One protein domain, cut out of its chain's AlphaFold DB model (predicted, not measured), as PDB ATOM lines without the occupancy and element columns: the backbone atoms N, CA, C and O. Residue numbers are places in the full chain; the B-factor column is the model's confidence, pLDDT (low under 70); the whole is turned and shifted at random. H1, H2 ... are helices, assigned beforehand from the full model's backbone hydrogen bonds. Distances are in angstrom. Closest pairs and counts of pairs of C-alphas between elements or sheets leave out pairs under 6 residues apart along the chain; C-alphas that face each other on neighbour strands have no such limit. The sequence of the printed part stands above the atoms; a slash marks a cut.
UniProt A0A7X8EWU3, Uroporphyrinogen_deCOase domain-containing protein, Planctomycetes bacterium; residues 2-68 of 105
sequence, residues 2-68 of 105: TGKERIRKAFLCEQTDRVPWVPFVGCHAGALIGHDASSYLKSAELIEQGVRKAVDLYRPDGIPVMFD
ATOM      1  N   THR A   2     192.747 155.283 237.707       97.44
ATOM      2  CA  THR A   2     191.907 156.480 237.901       97.44
ATOM      3  C   THR A   2     192.690 157.752 237.553       97.44
ATOM      4  O   THR A   2     193.921 157.728 237.503       97.44
ATOM      5  N   GLY A   3     192.005 158.878 237.317       97.44
ATOM      6  CA  GLY A   3     192.677 160.162 237.061       97.44
ATOM      7  C   GLY A   3     193.614 160.573 238.202       97.44
ATOM      8  O   GLY A   3     194.784 160.880 237.982       97.44
ATOM      9  N   LYS A   4     193.141 160.428 239.445       97.50
ATOM     10  CA  LYS A   4     193.924 160.679 240.662       97.50
ATOM     11  C   LYS A   4     195.184 159.814 240.754       97.50
ATOM     12  O   LYS A   4     196.249 160.323 241.096       97.50
ATOM     13  N   GLU A   5     195.082 158.518 240.455       98.31
ATOM     14  CA  GLU A   5     196.246 157.618 240.426       98.31
ATOM     15  C   GLU A   5     197.259 158.047 239.365       98.31
ATOM     16  O   GLU A   5     198.455 158.089 239.643       98.31
ATOM     17  N   ARG A   6     196.775 158.408 238.171       98.38
ATOM     18  CA  ARG A   6     197.610 158.842 237.049       98.38
ATOM     19  C   ARG A   6     198.408 160.093 237.388       98.38
ATOM     20  O   ARG A   6     199.617 160.114 237.180       98.38
ATOM     21  N   ILE A   7     197.754 161.096 237.973       98.06
ATOM     22  CA  ILE A   7     198.404 162.328 238.438       98.06
ATOM     23  C   ILE A   7     199.461 162.016 239.502       98.06
ATOM     24  O   ILE A   7     200.594 162.477 239.397       98.06
ATOM     25  N   ARG A   8     199.118 161.198 240.504       98.19
ATOM     26  CA  ARG A   8     200.048 160.849 241.586       98.19
ATOM     27  C   ARG A   8     201.306 160.159 241.060       98.19
ATOM     28  O   ARG A   8     202.402 160.523 241.471       98.19
ATOM     29  N   LYS A   9     201.153 159.195 240.151       98.56
ATOM     30  CA  LYS A   9     202.280 158.498 239.518       98.56
ATOM     31  C   LYS A   9     203.153 159.434 238.695       98.56
ATOM     32  O   LYS A   9     204.371 159.383 238.814       98.56
ATOM     33  N   ALA A  10     202.539 160.322 237.914       98.06
ATOM     34  CA  ALA A  10     203.282 161.295 237.124       98.06
ATOM     35  C   ALA A  10     204.126 162.237 237.997       98.06
ATOM     36  O   ALA A  10     205.280 162.485 237.662       98.06
ATOM     37  N   PHE A  11     203.613 162.694 239.148       97.88
ATOM     38  CA  PHE A  11     204.408 163.485 240.100       97.88
ATOM     39  C   PHE A  11     205.603 162.730 240.691       97.88
ATOM     40  O   PHE A  11     206.589 163.353 241.072       97.88
ATOM     41  N   LEU A  12     205.526 161.402 240.760       98.25
ATOM     42  CA  LEU A  12     206.606 160.530 241.224       98.25
ATOM     43  C   LEU A  12     207.516 160.050 240.082       98.25
ATOM     44  O   LEU A  12     208.358 159.184 240.299       98.25
ATOM     45  N   CYS A  13     207.351 160.593 238.870       98.12
ATOM     46  CA  CYS A  13     208.066 160.164 237.666       98.12
ATOM     47  C   CYS A  13     207.891 158.663 237.350       98.12
ATOM     48  O   CYS A  13     208.769 158.035 236.760       98.12
ATOM     49  N   GLU A  14     206.752 158.079 237.730       98.50
ATOM     50  CA  GLU A  14     206.410 156.686 237.446       98.50
ATOM     51  C   GLU A  14     205.657 156.536 236.113       98.50
ATOM     52  O   GLU A  14     204.965 157.444 235.643       98.50
ATOM     53  N   GLN A  15     205.716 155.333 235.530       98.25
ATOM     54  CA  GLN A  15     204.968 154.995 234.319       98.25
ATOM     55  C   GLN A  15     203.448 155.092 234.547       98.25
ATOM     56  O   GLN A  15     202.887 154.505 235.479       98.25
ATOM     57  N   THR A  16     202.768 155.778 233.628       98.50
ATOM     58  CA  THR A  16     201.305 155.901 233.564       98.50
ATOM     59  C   THR A  16     200.745 155.156 232.347       98.50
ATOM     60  O   THR A  16     201.479 154.831 231.412       98.50
ATOM     61  N   ASP A  17     199.446 154.843 232.368       97.94
ATOM     62  CA  ASP A  17     198.740 154.185 231.252       97.94
ATOM     63  C   ASP A  17     198.449 155.144 230.079       97.94
ATOM     64  O   ASP A  17     198.287 154.705 228.944       97.94
ATOM     65  N   ARG A  18     198.424 156.453 230.348       97.94
ATOM     66  CA  ARG A  18     198.510 157.557 229.384       97.94
ATOM     67  C   ARG A  18     198.999 158.823 230.092       97.94
ATOM     68  O   ARG A  18     198.939 158.894 231.318       97.94
ATOM     69  N   VAL A  19     199.385 159.845 229.330       97.69
ATOM     70  CA  VAL A  19     199.719 161.176 229.869       97.69
ATOM     71  C   VAL A  19     198.520 161.729 230.669       97.69
ATOM     72  O   VAL A  19     197.407 161.740 230.124       97.69
ATOM     73  N   PRO A  20     198.689 162.144 231.944       97.75
ATOM     74  CA  PRO A  20     197.625 162.801 232.698       97.75
ATOM     75  C   PRO A  20     197.295 164.168 232.105       97.75
ATOM     76  O   PRO A  20     198.180 164.893 231.655       97.75
ATOM     77  N   TRP A  21     196.023 164.542 232.168       97.62
ATOM     78  CA  TRP A  21     195.535 165.825 231.694       97.62
ATOM     79  C   TRP A  21     194.789 166.569 232.802       97.62
ATOM     80  O   TRP A  21     193.767 166.100 233.308       97.62
ATOM     81  N   VAL A  22     195.327 167.731 233.171       96.50
ATOM     82  CA  VAL A  22     194.789 168.630 234.201       96.50
ATOM     83  C   VAL A  22     194.622 170.014 233.570       96.50
ATOM     84  O   VAL A  22     195.540 170.831 233.643       96.50
ATOM     85  N   PRO A  23     193.513 170.270 232.853       94.50
ATOM     86  CA  PRO A  23     193.298 171.549 232.197       94.50
ATOM     87  C   PRO A  23     192.994 172.641 233.220       94.50
ATOM     88  O   PRO A  23     192.220 172.437 234.155       94.50
ATOM     89  N   PHE A  24     193.548 173.828 232.992       92.25
ATOM     90  CA  PHE A  24     193.092 175.037 233.660       92.25
ATOM     91  C   PHE A  24     191.920 175.639 232.878       92.25
ATOM     92  O   PHE A  24     192.065 175.950 231.698       92.25
ATOM     93  N   VAL A  25     190.756 175.763 233.525       92.12
ATOM     94  CA  VAL A  25     189.511 176.191 232.862       92.12
ATOM     95  C   VAL A  25     189.179 177.663 233.150       92.12
ATOM     96  O   VAL A  25     188.736 178.363 232.250       92.12
ATOM     97  N   GLY A  26     189.452 178.182 234.351       90.81
ATOM     98  CA  GLY A  26     189.311 179.616 234.659       90.81
ATOM     99  C   GLY A  26     187.948 180.216 234.265       90.81
ATOM    100  O   GLY A  26     186.912 179.571 234.413       90.81
ATOM    101  N   CYS A  27     187.951 181.438 233.717       92.12
ATOM    102  CA  CYS A  27     186.742 182.149 233.264       92.12
ATOM    103  C   CYS A  27     185.940 181.396 232.190       92.12
ATOM    104  O   CYS A  27     184.734 181.606 232.060       92.12
ATOM    105  N   HIS A  28     186.579 180.491 231.436       93.69
ATOM    106  CA  HIS A  28     185.893 179.678 230.429       93.69
ATOM    107  C   HIS A  28     184.814 178.786 231.056       93.69
ATOM    108  O   HIS A  28     183.794 178.521 230.428       93.69
ATOM    109  N   ALA A  29     184.973 178.386 232.320       95.00
ATOM    110  CA  ALA A  29     183.949 177.637 233.042       95.00
ATOM    111  C   ALA A  29     182.643 178.434 233.200       95.00
ATOM    112  O   ALA A  29     181.570 177.846 233.084       95.00
ATOM    113  N   GLY A  30     182.722 179.760 233.371       95.06
ATOM    114  CA  GLY A  30     181.556 180.649 233.354       95.06
ATOM    115  C   GLY A  30     180.880 180.679 231.985       95.06
ATOM    116  O   GLY A  30     179.664 180.507 231.885       95.06
ATOM    117  N   ALA A  31     181.668 180.766 230.910       95.81
ATOM    118  CA  ALA A  31     181.144 180.735 229.545       95.81
ATOM    119  C   ALA A  31     180.405 179.420 229.225       95.81
ATOM    120  O   ALA A  31     179.371 179.442 228.558       95.81
ATOM    121  N   LEU A  32     180.874 178.278 229.751       96.94
ATOM    122  CA  LEU A  32     180.216 176.971 229.585       96.94
ATOM    123  C   LEU A  32     178.807 176.898 230.191       96.94
ATOM    124  O   LEU A  32     178.017 176.044 229.778       96.94
ATOM    125  N   ILE A  33     178.504 177.763 231.162       97.75
ATOM    126  CA  ILE A  33     177.200 177.855 231.829       97.75
ATOM    127  C   ILE A  33     176.454 179.158 231.497       97.75
ATOM    128  O   ILE A  33     175.416 179.433 232.087       97.75
ATOM    129  N   GLY A  34     176.945 179.941 230.529       97.38
ATOM    130  CA  GLY A  34     176.276 181.153 230.048       97.38
ATOM    131  C   GLY A  34     176.426 182.382 230.949       97.38
ATOM    132  O   GLY A  34     175.610 183.294 230.856       97.38
ATOM    133  N   HIS A  35     177.454 182.421 231.800       97.31
ATOM    134  CA  HIS A  35     177.755 183.552 232.680       97.31
ATOM    135  C   HIS A  35     179.040 184.273 232.261       97.31
ATOM    136  O   HIS A  35     180.006 183.650 231.815       97.31
ATOM    137  N   ASP A  36     179.062 185.597 232.424       95.81
ATOM    138  CA  ASP A  36     180.274 186.398 232.262       95.81
ATOM    139  C   ASP A  36     181.265 186.158 233.417       95.81
ATOM    140  O   ASP A  36     180.901 185.665 234.489       95.81
ATOM    141  N   ALA A  37     182.530 186.517 233.196       92.81
ATOM    142  CA  ALA A  37     183.614 186.282 234.144       92.81
ATOM    143  C   ALA A  37     183.369 186.958 235.502       92.81
ATOM    144  O   ALA A  37     183.626 186.345 236.537       92.81
ATOM    145  N   SER A  38     182.835 188.186 235.525       92.69
ATOM    146  CA  SER A  38     182.629 188.905 236.784       92.69
ATOM    147  C   SER A  38     181.501 188.304 237.610       92.69
ATOM    148  O   SER A  38     181.621 188.289 238.834       92.69
ATOM    149  N   SER A  39     180.398 187.872 236.996       94.94
ATOM    150  CA  SER A  39     179.341 187.169 237.730       94.94
ATOM    151  C   SER A  39     179.824 185.808 238.221       94.94
ATOM    152  O   SER A  39     179.612 185.472 239.384       94.94
ATOM    153  N   TYR A  40     180.512 185.055 237.360       95.12
ATOM    154  CA  TYR A  40     181.018 183.722 237.670       95.12
ATOM    155  C   TYR A  40     182.011 183.727 238.841       95.12
ATOM    156  O   TYR A  40     181.795 183.034 239.830       95.12
ATOM    157  N   LEU A  41     183.066 184.545 238.772       92.12
ATOM    158  CA  LEU A  41     184.155 184.549 239.759       92.12
ATOM    159  C   LEU A  41     183.741 185.078 241.146       92.12
ATOM    160  O   LEU A  41     184.473 184.882 242.110       92.12
ATOM    161  N   LYS A  42     182.573 185.724 241.266       91.75
ATOM    162  CA  LYS A  42     182.039 186.254 242.535       91.75
ATOM    163  C   LYS A  42     181.031 185.329 243.225       91.75
ATOM    164  O   LYS A  42     180.483 185.709 244.256       91.75
ATOM    165  N   SER A  43     180.752 184.143 242.678       94.44
ATOM    166  CA  SER A  43     179.792 183.194 243.259       94.44
ATOM    167  C   SER A  43     180.388 181.797 243.347       94.44
ATOM    168  O   SER A  43     180.712 181.173 242.338       94.44
ATOM    169  N   ALA A  44     180.462 181.273 244.571       94.81
ATOM    170  CA  ALA A  44     180.890 179.901 244.819       94.81
ATOM    171  C   ALA A  44     179.977 178.886 244.108       94.81
ATOM    172  O   ALA A  44     180.454 177.881 243.583       94.81
ATOM    173  N   GLU A  45     178.675 179.168 244.043       97.62
ATOM    174  CA  GLU A  45     177.680 178.336 243.372       97.62
ATOM    175  C   GLU A  45     177.896 178.300 241.857       97.62
ATOM    176  O   GLU A  45     177.803 177.232 241.254       97.62
ATOM    177  N   LEU A  46     178.190 179.445 241.230       97.00
ATOM    178  CA  LEU A  46     178.487 179.492 239.797       97.00
ATOM    179  C   LEU A  46     179.820 178.809 239.484       97.00
ATOM    180  O   LEU A  46     179.894 178.069 238.502       97.00
ATOM    181  N   ILE A  47     180.837 178.987 240.336       95.88
ATOM    182  CA  ILE A  47     182.128 178.291 240.222       95.88
ATOM    183  C   ILE A  47     181.933 176.776 240.249       95.88
ATOM    184  O   ILE A  47     182.418 176.070 239.364       95.88
ATOM    185  N   GLU A  48     181.183 176.272 241.226       96.50
ATOM    186  CA  GLU A  48     180.884 174.845 241.349       96.50
ATOM    187  C   GLU A  48     180.202 174.299 240.085       96.50
ATOM    188  O   GLU A  48     180.661 173.303 239.516       96.50
ATOM    189  N   GLN A  49     179.179 174.997 239.586       97.88
ATOM    190  CA  GLN A  49     178.444 174.604 238.383       97.88
ATOM    191  C   GLN A  49     179.330 174.600 237.133       97.88
ATOM    192  O   GLN A  49     179.288 173.651 236.344       97.88
ATOM    193  N   GLY A  50     180.153 175.635 236.949       97.06
ATOM    194  CA  GLY A  50     181.055 175.750 235.804       97.06
ATOM    195  C   GLY A  50     182.143 174.676 235.811       97.06
ATOM    196  O   GLY A  50     182.383 174.025 234.791       97.06
ATOM    197  N   VAL A  51     182.762 174.425 236.970       96.75
ATOM    198  CA  VAL A  51     183.766 173.362 237.132       96.75
ATOM    199  C   VAL A  51     183.137 171.990 236.894       96.75
ATOM    200  O   VAL A  51     183.699 171.187 236.148       96.75
ATOM    201  N   ARG A  52     181.949 171.720 237.447       97.12
ATOM    202  CA  ARG A  52     181.217 170.467 237.204       97.12
ATOM    203  C   ARG A  52     180.912 170.279 235.719       97.12
ATOM    204  O   ARG A  52     181.183 169.213 235.169       97.12
ATOM    205  N   LYS A  53     180.445 171.332 235.041       98.06
ATOM    206  CA  LYS A  53     180.194 171.306 233.596       98.06
ATOM    207  C   LYS A  53     181.460 170.992 232.797       98.06
ATOM    208  O   LYS A  53     181.407 170.204 231.851       98.06
ATOM    209  N   ALA A  54     182.596 171.573 233.176       97.56
ATOM    210  CA  ALA A  54     183.884 171.276 232.561       97.56
ATOM    211  C   ALA A  54     184.319 169.820 232.805       97.56
ATOM    212  O   ALA A  54     184.787 169.168 231.874       97.56
ATOM    213  N   VAL A  55     184.119 169.278 234.011       97.12
ATOM    214  CA  VAL A  55     184.395 167.862 234.313       97.12
ATOM    215  C   VAL A  55     183.564 166.934 233.425       97.12
ATOM    216  O   VAL A  55     184.121 166.001 232.847       97.12
ATOM    217  N   ASP A  56     182.270 167.213 233.256       97.94
ATOM    218  CA  ASP A  56     181.371 166.389 232.440       97.94
ATOM    219  C   ASP A  56     181.755 166.390 230.952       97.94
ATOM    220  O   ASP A  56     181.752 165.342 230.297       97.94
ATOM    221  N   LEU A  57     182.097 167.566 230.414       97.88
ATOM    222  CA  LEU A  57     182.456 167.739 229.005       97.88
ATOM    223  C   LEU A  57     183.843 167.184 228.685       97.88
ATOM    224  O   LEU A  57     184.028 166.526 227.661       97.88
ATOM    225  N   TYR A  58     184.818 167.475 229.541       97.12
ATOM    226  CA  TYR A  58     186.224 167.235 229.248       97.12
ATOM    227  C   TYR A  58     186.731 165.918 229.826       97.12
ATOM    228  O   TYR A  58     187.642 165.321 229.264       97.12
ATOM    229  N   ARG A  59     186.118 165.409 230.900       96.81
ATOM    230  CA  ARG A  59     186.551 164.187 231.599       96.81
ATOM    231  C   ARG A  59     188.054 164.207 231.943       96.81
ATOM    232  O   ARG A  59     188.775 163.272 231.577       96.81
ATOM    233  N   PRO A  60     188.551 165.272 232.600       97.56
ATOM    234  CA  PRO A  60     189.967 165.401 232.909       97.56
ATOM    235  C   PRO A  60     190.388 164.440 234.028       97.56
ATOM    236  O   PRO A  60     189.558 163.879 234.744       97.56
ATOM    237  N   ASP A  61     191.695 164.275 234.219       98.12
ATOM    238  CA  ASP A  61     192.227 163.480 235.332       98.12
ATOM    239  C   ASP A  61     192.177 164.227 236.667       98.12
ATOM    240  O   ASP A  61     192.168 163.607 237.733       98.12
ATOM    241  N   GLY A  62     192.138 165.554 236.586       96.12
ATOM    242  CA  GLY A  62     191.979 166.501 237.678       96.12
ATOM    243  C   GLY A  62     191.640 167.875 237.105       96.12
ATOM    244  O   GLY A  62     191.887 168.135 235.930       96.12
ATOM    245  N   ILE A  63     191.064 168.752 237.918       95.06
ATOM    246  CA  ILE A  63     190.706 170.108 237.504       95.06
ATOM    247  C   ILE A  63     190.981 171.069 238.668       95.06
ATOM    248  O   ILE A  63     190.586 170.766 239.798       95.06
ATOM    249  N   PRO A  64     191.685 172.191 238.449       91.50
ATOM    250  CA  PRO A  64     191.780 173.245 239.449       91.50
ATOM    251  C   PRO A  64     190.389 173.830 239.707       91.50
ATOM    252  O   PRO A  64     189.666 174.126 238.758       91.50
ATOM    253  N   VAL A  65     190.014 173.994 240.979       83.62
ATOM    254  CA  VAL A  65     188.706 174.561 241.361       83.62
ATOM    255  C   VAL A  65     188.633 176.035 240.961       83.62
ATOM    256  O   VAL A  65     187.686 176.473 240.319       83.62
ATOM    257  N   MET A  66     189.674 176.784 241.307       80.56
ATOM    258  CA  MET A  66     189.875 178.178 240.943       80.56
ATOM    259  C   MET A  66     191.382 178.442 240.950       80.56
ATOM    260  O   MET A  66     192.120 177.800 241.699       80.56
ATOM    261  N   PHE A  67     191.842 179.355 240.103       70.25
ATOM    262  CA  PHE A  67     193.185 179.918 240.183       70.25
ATOM    263  C   PHE A  67     193.089 181.361 239.710       70.25
ATOM    264  O   PHE A  67     192.805 181.605 238.537       70.25
ATOM    265  N   ASP A  68     193.253 182.288 240.641       72.50
ATOM    266  CA  ASP A  68     193.161 183.715 240.386       72.50
ATOM    267  C   ASP A  68     194.014 184.423 241.446       72.50
ATOM    268  O   ASP A  68     193.644 184.425 242.615       72.50
TER     269      ASP A  68
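What this domain is: This is residues 2 to 68 of the 105 residues of the protein "Uroporphyrinogen_deCOase domain-containing protein" of Planctomycetes bacterium (UniProt A0A7X8EWU3). H1 is alone at one end of an elongated model, and H2, H3 and the long H4 cluster at the other end, with the unnamed stretch of residues 12 to 27 leading from one to the other. After H4, the last residues fold back beside this stretch. The printed part has 67 residues with four named helices, H1 to H4 in order, and no named strand; the class is all helix. It is loose, with a radius of gyration of the C-alphas of 13.6 A and spans of 41 by 22 by 15 A.

Where its parts are: H1, residues 3 to 11, begins at C-alpha 3 (192.677, 160.162, 237.061) and measures 12.6 A. H2 is residues 28 to 32, 6.3 A, and H3 residues 37 to 41, 5.9 A. H4, residues 44 to 58, measures 20.8 A and ends at C-alpha 58 (186.224, 167.235, 229.248).

How they stand to each other: H1 is apart from H2, H3 and H4. H2 touches H3, closest at the C-alphas of Gly 30 and Tyr 40, 5.3 A. H2 touches H4, closest at the C-alphas of Ala 29 and Gly 50, 4.4 A. H3 and H4 touch only at the corner, with residues 46 to 47 of H4 alone; the closest C-alphas, of Tyr 40 and Leu 46, are 5.4 A apart. In H1, H2, H3 and H4 every O i to N i+4 pair is within hydrogen-bond range.

The domain as a whole: The C-alphas farthest apart, of Gln 15 and Ser 39, are 41.3 A apart. The link from H1 to H2 is long. The printed part has no cut, and no printed residue is under 70 in pLDDT.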